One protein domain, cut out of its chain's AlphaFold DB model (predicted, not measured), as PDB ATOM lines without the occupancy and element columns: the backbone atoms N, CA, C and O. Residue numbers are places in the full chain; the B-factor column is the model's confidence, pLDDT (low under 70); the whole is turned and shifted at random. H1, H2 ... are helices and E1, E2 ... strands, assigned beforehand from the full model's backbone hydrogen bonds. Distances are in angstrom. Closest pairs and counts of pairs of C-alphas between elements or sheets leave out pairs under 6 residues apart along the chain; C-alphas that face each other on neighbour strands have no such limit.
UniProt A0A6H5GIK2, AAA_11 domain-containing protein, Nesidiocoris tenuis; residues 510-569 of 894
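This is residues 510 to 569 of the 894 residues of the protein "AAA_11 domain-containing protein" of Nesidiocoris tenuis (UniProt A0A6H5GIK2). One helix, H2, runs through the middle of a mostly loop-built model, between a small two-strand hairpin, E1 and E2, with the short helix H1 on one side, and on the other a long tail, residues 558 to 569, that folds back past H2 toward the end where H2 begins. The printed part has 60 residues, with two named strands and then two named helices, in the order E1, E2, H1, H2. The sheet, E1 - E2, is antiparallel; the class is mixed, helices and strands, with under half of the residues in named elements. The whole is only just compact, close to loose, with a radius of gyration of the C-alphas of 12.0 A and spans of 36 by 25 by 17 A.

E1, residues 520 to 523, begins at C-alpha 520 (36.638, -8.620, 27.181) and is 9.4 A long from first to last C-alpha. E2, residues 526 to 529, is 10.0 A long. H1, residues 539 to 542, measures 5.6 A. H2, residues 546 to 557, is 16.4 A long and ends at C-alpha 557 (35.194, -19.769, 31.535).

E1 and E2 form a hairpin, antiparallel at 138 degrees between their directions. N 521 and O 528 are 2.9 A apart, and N 523 and O 526 2.8 A, within hydrogen-bond range. H1 and H2 are close but not clearly touching; their closest C-alphas, of Pro 539 and Met 549, are 5.9 A apart. H2 is apart from E1 and from E2. E1 and H1 are only just apart, closest 8.4 A. In H2 every O i to N i+4 pair is within hydrogen-bond range; H1 is too short for such a pair.

The two C-alphas farthest apart, of Asp 518 and Pro 567, are 36.5 A apart. The printed part has no cut and no long link between named elements. Its mean pLDDT is 89.6, and no printed residue is under 70.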
ATOM      1  N   ARG A 510      31.543 -24.686  28.527       85.31
ATOM      2  CA  ARG A 510      30.897 -23.610  27.771       85.31
ATOM      3  C   ARG A 510      31.012 -22.310  28.543       85.31
ATOM      4  O   ARG A 510      30.785 -22.302  29.755       85.31
ATOM      5  N   LEU A 511      31.301 -21.240  27.806       88.31
ATOM      6  CA  LEU A 511      31.296 -19.890  28.348       88.31
ATOM      7  C   LEU A 511      29.918 -19.544  28.925       88.31
ATOM      8  O   LEU A 511      28.900 -19.952  28.353       88.31
ATOM      9  N   PRO A 512      29.871 -18.769  30.021       87.12
ATOM     10  CA  PRO A 512      28.631 -18.192  30.511       87.12
ATOM     11  C   PRO A 512      27.870 -17.455  29.405       87.12
ATOM     12  O   PRO A 512      28.459 -16.670  28.671       87.12
ATOM     13  N   ARG A 513      26.547 -17.652  29.316       81.88
ATOM     14  CA  ARG A 513      25.679 -17.074  28.263       81.88
ATOM     15  C   ARG A 513      25.764 -15.551  28.093       81.88
ATOM     16  O   ARG A 513      25.412 -15.044  27.033       81.88
ATOM     17  N   TYR A 514      26.173 -14.816  29.127       83.00
ATOM     18  CA  TYR A 514      26.353 -13.363  29.044       83.00
ATOM     19  C   TYR A 514      27.659 -12.955  28.340       83.00
ATOM     20  O   TYR A 514      27.840 -11.775  28.049       83.00
ATOM     21  N   LEU A 515      28.544 -13.911  28.045       86.94
ATOM     22  CA  LEU A 515      29.802 -13.716  27.333       86.94
ATOM     23  C   LEU A 515      29.722 -14.311  25.924       86.94
ATOM     24  O   LEU A 515      29.229 -15.420  25.720       86.94
ATOM     25  N   GLY A 516      30.245 -13.564  24.959       85.19
ATOM     26  CA  GLY A 516      30.555 -14.035  23.615       85.19
ATOM     27  C   GLY A 516      32.050 -14.341  23.450       85.19
ATOM     28  O   GLY A 516      32.840 -14.061  24.355       85.19
ATOM     29  N   PRO A 517      32.461 -14.883  22.290       83.19
ATOM     30  CA  PRO A 517      33.860 -15.223  22.021       83.19
ATOM     31  C   PRO A 517      34.824 -14.034  22.121       83.19
ATOM     32  O   PRO A 517      35.947 -14.182  22.597       83.19
ATOM     33  N   ASP A 518      34.349 -12.849  21.740       87.44
ATOM     34  CA  ASP A 518      35.131 -11.609  21.726       87.44
ATOM     35  C   ASP A 518      34.930 -10.761  22.991       87.44
ATOM     36  O   ASP A 518      35.394  -9.625  23.069       87.44
ATOM     37  N   SER A 519      34.219 -11.282  23.999       89.31
ATOM     38  CA  SER A 519      33.986 -10.543  25.237       89.31
ATOM     39  C   SER A 519      35.287 -10.311  26.002       89.31
ATOM     40  O   SER A 519      36.021 -11.247  26.325       89.31
ATOM     41  N   LEU A 520      35.529  -9.045  26.338       91.75
ATOM     42  CA  LEU A 520      36.638  -8.620  27.181       91.75
ATOM     43  C   LEU A 520      36.158  -8.470  28.622       91.75
ATOM     44  O   LEU A 520      35.207  -7.738  28.895       91.75
ATOM     45  N   VAL A 521      36.830  -9.163  29.532       91.88
ATOM     46  CA  VAL A 521      36.559  -9.133  30.968       91.88
ATOM     47  C   VAL A 521      37.667  -8.348  31.653       91.88
ATOM     48  O   VAL A 521      38.847  -8.637  31.469       91.88
ATOM     49  N   LYS A 522      37.294  -7.347  32.447       92.31
ATOM     50  CA  LYS A 522      38.213  -6.578  33.284       92.31
ATOM     51  C   LYS A 522      38.633  -7.407  34.494       92.31
ATOM     52  O   LYS A 522      37.791  -7.761  35.310       92.31
ATOM     53  N   ILE A 523      39.918  -7.702  34.624       91.38
ATOM     54  CA  ILE A 523      40.496  -8.409  35.768       91.38
ATOM     55  C   ILE A 523      41.552  -7.491  36.376       91.38
ATOM     56  O   ILE A 523      42.593  -7.260  35.765       91.38
ATOM     57  N   ASN A 524      41.275  -6.943  37.564       84.88
ATOM     58  CA  ASN A 524      42.167  -5.995  38.244       84.88
ATOM     59  C   ASN A 524      42.577  -4.809  37.337       84.88
ATOM     60  O   ASN A 524      43.748  -4.457  37.239       84.88
ATOM     61  N   GLY A 525      41.610  -4.259  36.592       83.56
ATOM     62  CA  GLY A 525      41.810  -3.160  35.637       83.56
ATOM     63  C   GLY A 525      42.292  -3.563  34.233       83.56
ATOM     64  O   GLY A 525      42.165  -2.766  33.306       83.56
ATOM     65  N   MET A 526      42.773  -4.793  34.029       87.44
ATOM     66  CA  MET A 526      43.250  -5.274  32.723       87.44
ATOM     67  C   MET A 526      42.118  -5.914  31.916       87.44
ATOM     68  O   MET A 526      41.385  -6.744  32.443       87.44
ATOM     69  N   SER A 527      41.976  -5.569  30.633       90.69
ATOM     70  CA  SER A 527      40.969  -6.179  29.749       90.69
ATOM     71  C   SER A 527      41.503  -7.472  29.135       90.69
ATOM     72  O   SER A 527      42.472  -7.441  28.383       90.69
ATOM     73  N   VAL A 528      40.863  -8.600  29.445       91.31
ATOM     74  CA  VAL A 528      41.321  -9.943  29.068       91.31
ATOM     75  C   VAL A 528      40.238 -10.659  28.265       91.31
ATOM     76  O   VAL A 528      39.084 -10.734  28.693       91.31
ATOM     77  N   ASN A 529      40.602 -11.230  27.115       92.06
ATOM     78  CA  ASN A 529      39.741 -12.192  26.431       92.06
ATOM     79  C   ASN A 529      39.849 -13.545  27.147       92.06
ATOM     80  O   ASN A 529      40.933 -14.123  27.248       92.06
ATOM     81  N   LEU A 530      38.725 -14.071  27.640       88.44
ATOM     82  CA  LEU A 530      38.764 -15.297  28.430       88.44
ATOM     83  C   LEU A 530      39.199 -16.519  27.617       88.44
ATOM     84  O   LEU A 530      39.726 -17.434  28.230       88.44
ATOM     85  N   ILE A 531      39.021 -16.573  26.295       86.56
ATOM     86  CA  ILE A 531      39.377 -17.738  25.464       86.56
ATOM     87  C   ILE A 531      40.881 -17.775  25.164       86.56
ATOM     88  O   ILE A 531      41.483 -18.847  25.171       86.56
ATOM     89  N   GLN A 532      41.500 -16.621  24.923       87.06
ATOM     90  CA  GLN A 532      42.896 -16.540  24.488       87.06
ATOM     91  C   GLN A 532      43.863 -16.589  25.676       87.06
ATOM     92  O   GLN A 532      44.079 -15.588  26.357       87.06
ATOM     93  N   ASP A 533      44.476 -17.750  25.923       84.06
ATOM     94  CA  ASP A 533      45.362 -17.954  27.080       84.06
ATOM     95  C   ASP A 533      46.586 -17.027  27.116       84.06
ATOM     96  O   ASP A 533      47.021 -16.662  28.206       84.06
ATOM     97  N   SER A 534      47.091 -16.593  25.958       86.00
ATOM     98  CA  SER A 534      48.223 -15.662  25.842       86.00
ATOM     99  C   SER A 534      47.918 -14.239  26.315       86.00
ATOM    100  O   SER A 534      48.845 -13.474  26.553       86.00
ATOM    101  N   LEU A 535      46.637 -13.867  26.424       85.25
ATOM    102  CA  LEU A 535      46.214 -12.542  26.888       85.25
ATOM    103  C   LEU A 535      45.983 -12.488  28.404       85.25
ATOM    104  O   LEU A 535      45.626 -11.435  28.932       85.25
ATOM    105  N   TRP A 536      46.156 -13.608  29.112       90.50
ATOM    106  CA  TRP A 536      46.022 -13.625  30.563       90.50
ATOM    107  C   TRP A 536      47.258 -13.034  31.238       90.50
ATOM    108  O   TRP A 536      48.380 -13.354  30.848       90.50
ATOM    109  N   PRO A 537      47.069 -12.218  32.284       88.62
ATOM    110  CA  PRO A 537      48.182 -11.658  33.028       88.62
ATOM    111  C   PRO A 537      48.913 -12.743  33.832       88.62
ATOM    112  O   PRO A 537      48.330 -13.755  34.230       88.62
ATOM    113  N   GLU A 538      50.193 -12.504  34.114       89.19
ATOM    114  CA  GLU A 538      51.020 -13.414  34.911       89.19
ATOM    115  C   GLU A 538      50.447 -13.604  36.329       89.19
ATOM    116  O   GLU A 538      50.039 -12.613  36.944       89.19
ATOM    117  N   PRO A 539      50.465 -14.816  36.920       90.44
ATOM    118  CA  PRO A 539      49.862 -15.085  38.233       90.44
ATOM    119  C   PRO A 539      50.276 -14.104  39.334       90.44
ATOM    120  O   PRO A 539      49.428 -13.581  40.059       90.44
ATOM    121  N   LYS A 540      51.571 -13.768  39.393       88.88
ATOM    122  CA  LYS A 540      52.127 -12.827  40.377       88.88
ATOM    123  C   LYS A 540      51.517 -11.427  40.280       88.88
ATOM    124  O   LYS A 540      51.371 -10.771  41.303       88.88
ATOM    125  N   SER A 541      51.130 -10.979  39.083       88.50
ATOM    126  CA  SER A 541      50.523  -9.653  38.882       88.50
ATOM    127  C   SER A 541      49.115  -9.536  39.478       88.50
ATOM    128  O   SER A 541      48.662  -8.437  39.788       88.50
ATOM    129  N   LEU A 542      48.430 -10.668  39.680       87.75
ATOM    130  CA  LEU A 542      47.132 -10.735  40.351       87.75
ATOM    131  C   LEU A 542      47.238 -11.145  41.826       87.75
ATOM    132  O   LEU A 542      46.198 -11.290  42.480       87.75
ATOM    133  N   ASP A 543      48.467 -11.310  42.334       91.12
ATOM    134  CA  ASP A 543      48.773 -11.889  43.645       91.12
ATOM    135  C   ASP A 543      48.190 -13.309  43.797       91.12
ATOM    136  O   ASP A 543      47.517 -13.654  44.767       91.12
ATOM    137  N   LEU A 544      48.390 -14.133  42.763       93.25
ATOM    138  CA  LEU A 544      47.936 -15.520  42.701       93.25
ATOM    139  C   LEU A 544      49.106 -16.461  42.419       93.25
ATOM    140  O   LEU A 544      50.030 -16.144  41.669       93.25
ATOM    141  N   ASN A 545      49.031 -17.671  42.970       93.88
ATOM    142  CA  ASN A 545      49.859 -18.775  42.488       93.88
ATOM    143  C   ASN A 545      49.250 -19.412  41.219       93.88
ATOM    144  O   ASN A 545      48.120 -19.103  40.833       93.88
ATOM    145  N   SER A 546      49.984 -20.318  40.566       92.94
ATOM    146  CA  SER A 546      49.544 -20.974  39.323       92.94
ATOM    147  C   SER A 546      48.208 -21.713  39.475       92.94
ATOM    148  O   SER A 546      47.300 -21.504  38.678       92.94
ATOM    149  N   THR A 547      48.039 -22.499  40.542       93.75
ATOM    150  CA  THR A 547      46.800 -23.268  40.787       93.75
ATOM    151  C   THR A 547      45.583 -22.377  41.058       93.75
ATOM    152  O   THR A 547      44.461 -22.676  40.647       93.75
ATOM    153  N   GLN A 548      45.788 -21.239  41.724       95.12
ATOM    154  CA  GLN A 548      44.746 -20.245  41.962       95.12
ATOM    155  C   GLN A 548      44.396 -19.497  40.672       95.12
ATOM    156  O   GLN A 548      43.217 -19.262  40.417       95.12
ATOM    157  N   MET A 549      45.383 -19.181  39.827       94.31
ATOM    158  CA  MET A 549      45.142 -18.618  38.496       94.31
ATOM    159  C   MET A 549      44.320 -19.582  37.629       94.31
ATOM    160  O   MET A 549      43.330 -19.170  37.029       94.31
ATOM    161  N   GLU A 550      44.662 -20.870  37.605       93.50
ATOM    162  CA  GLU A 550      43.870 -21.891  36.907       93.50
ATOM    163  C   GLU A 550      42.442 -21.979  37.453       93.50
ATOM    164  O   GLU A 550      41.488 -22.060  36.680       93.50
ATOM    165  N   SER A 551      42.275 -21.876  38.773       95.50
ATOM    166  CA  SER A 551      40.956 -21.844  39.415       95.50
ATOM    167  C   SER A 551      40.134 -20.620  38.987       95.50
ATOM    168  O   SER A 551      38.944 -20.754  38.703       95.50
ATOM    169  N   LEU A 552      40.757 -19.435  38.891       94.81
ATOM    170  CA  LEU A 552      40.114 -18.213  38.394       94.81
ATOM    171  C   LEU A 552      39.714 -18.352  36.920       94.81
ATOM    172  O   LEU A 552      38.564 -18.077  36.570       94.81
ATOM    173  N   LYS A 553      40.631 -18.830  36.068       93.75
ATOM    174  CA  LYS A 553      40.362 -19.126  34.651       93.75
ATOM    175  C   LYS A 553      39.185 -20.085  34.511       93.75
ATOM    176  O   LYS A 553      38.264 -19.829  33.739       93.75
ATOM    177  N   HIS A 554      39.196 -21.171  35.280       93.56
ATOM    178  CA  HIS A 554      38.148 -22.181  35.254       93.56
ATOM    179  C   HIS A 554      36.793 -21.611  35.696       93.56
ATOM    180  O   HIS A 554      35.795 -21.855  35.022       93.56
ATOM    181  N   ALA A 555      36.755 -20.805  36.761       94.06
ATOM    182  CA  ALA A 555      35.530 -20.163  37.236       94.06
ATOM    183  C   ALA A 555      34.905 -19.219  36.199       94.06
ATOM    184  O   ALA A 555      33.696 -19.238  36.001       94.06
ATOM    185  N   LEU A 556      35.724 -18.402  35.530       92.06
ATOM    186  CA  LEU A 556      35.239 -17.385  34.592       92.06
ATOM    187  C   LEU A 556      34.858 -17.967  33.220       92.06
ATOM    188  O   LEU A 556      34.017 -17.401  32.525       92.06
ATOM    189  N   ARG A 557      35.449 -19.105  32.827       91.31
ATOM    190  CA  ARG A 557      35.194 -19.769  31.535       91.31
ATOM    191  C   ARG A 557      33.985 -20.705  31.526       91.31
ATOM    192  O   ARG A 557      33.611 -21.165  30.452       91.31
ATOM    193  N   ASN A 558      33.400 -21.032  32.678       89.06
ATOM    194  CA  ASN A 558      32.396 -22.090  32.773       89.06
ATOM    195  C   ASN A 558      31.093 -21.613  33.418       89.06
ATOM    196  O   ASN A 558      31.104 -20.929  34.434       89.06
ATOM    197  N   GLU A 559      29.961 -22.060  32.867       86.00
ATOM    198  CA  GLU A 559      28.629 -21.900  33.484       86.00
ATOM    199  C   GLU A 559      28.527 -22.572  34.870       86.00
ATOM    200  O   GLU A 559      27.774 -22.113  35.726       86.00
ATOM    201  N   LEU A 560      29.278 -23.658  35.081       87.94
ATOM    202  CA  LEU A 560      29.393 -24.391  36.341       87.94
ATOM    203  C   LEU A 560      30.865 -24.740  36.572       87.94
ATOM    204  O   LEU A 560      31.479 -25.396  35.734       87.94
ATOM    205  N   ALA A 561      31.408 -24.327  37.715       90.12
ATOM    206  CA  ALA A 561      32.793 -24.574  38.097       90.12
ATOM    207  C   ALA A 561      32.853 -25.229  39.479       90.12
ATOM    208  O   ALA A 561      32.223 -24.758  40.429       90.12
ATOM    209  N   VAL A 562      33.637 -26.300  39.598       91.56
ATOM    210  CA  VAL A 562      33.908 -26.977  40.872       91.56
ATOM    211  C   VAL A 562      35.377 -26.762  41.213       91.56
ATOM    212  O   VAL A 562      36.256 -27.272  40.529       91.56
ATOM    213  N   ILE A 563      35.641 -25.994  42.271       93.19
ATOM    214  CA  ILE A 563      37.001 -25.691  42.730       93.19
ATOM    215  C   ILE A 563      37.251 -26.437  44.034       93.19
ATOM    216  O   ILE A 563      36.633 -26.150  45.062       93.19
ATOM    217  N   GLN A 564      38.182 -27.384  44.000       93.62
ATOM    218  CA  GLN A 564      38.616 -28.125  45.176       93.62
ATOM    219  C   GLN A 564      39.908 -27.523  45.732       93.62
ATOM    220  O   GLN A 564      40.835 -27.205  44.995       93.62
ATOM    221  N   GLY A 565      39.994 -27.399  47.056       89.88
ATOM    222  CA  GLY A 565      41.221 -26.971  47.722       89.88
ATOM    223  C   GLY A 565      41.331 -27.564  49.126       89.88
ATOM    224  O   GLY A 565      40.347 -27.500  49.871       89.88
ATOM    225  N   PRO A 566      42.489 -28.107  49.533       90.81
ATOM    226  CA  PRO A 566      42.777 -28.452  50.928       90.81
ATOM    227  C   PRO A 566      42.643 -27.254  51.896       90.81
ATOM    228  O   PRO A 566      42.522 -26.101  51.464       90.81
ATOM    229  N   PRO A 567      42.605 -27.473  53.222       89.44
ATOM    230  CA  PRO A 567      42.669 -26.383  54.199       89.44
ATOM    231  C   PRO A 567      43.887 -25.476  53.953       89.44
ATOM    232  O   PRO A 567      44.957 -25.960  53.607       89.44
ATOM    233  N   GLY A 568      43.718 -24.157  54.085       87.00
ATOM    234  CA  GLY A 568      44.811 -23.188  53.911       87.00
ATOM    235  C   GLY A 568      45.172 -22.797  52.468       87.00
ATOM    236  O   GLY A 568      45.925 -21.850  52.289       87.00
ATOM    237  N   THR A 569      44.601 -23.409  51.422       89.50
ATOM    238  CA  THR A 569      44.978 -23.103  50.015       89.50
ATOM    239  C   THR A 569      44.373 -21.821  49.423       89.50
ATOM    240  O   THR A 569      44.427 -21.590  48.214       89.50
TER     241      THR A 569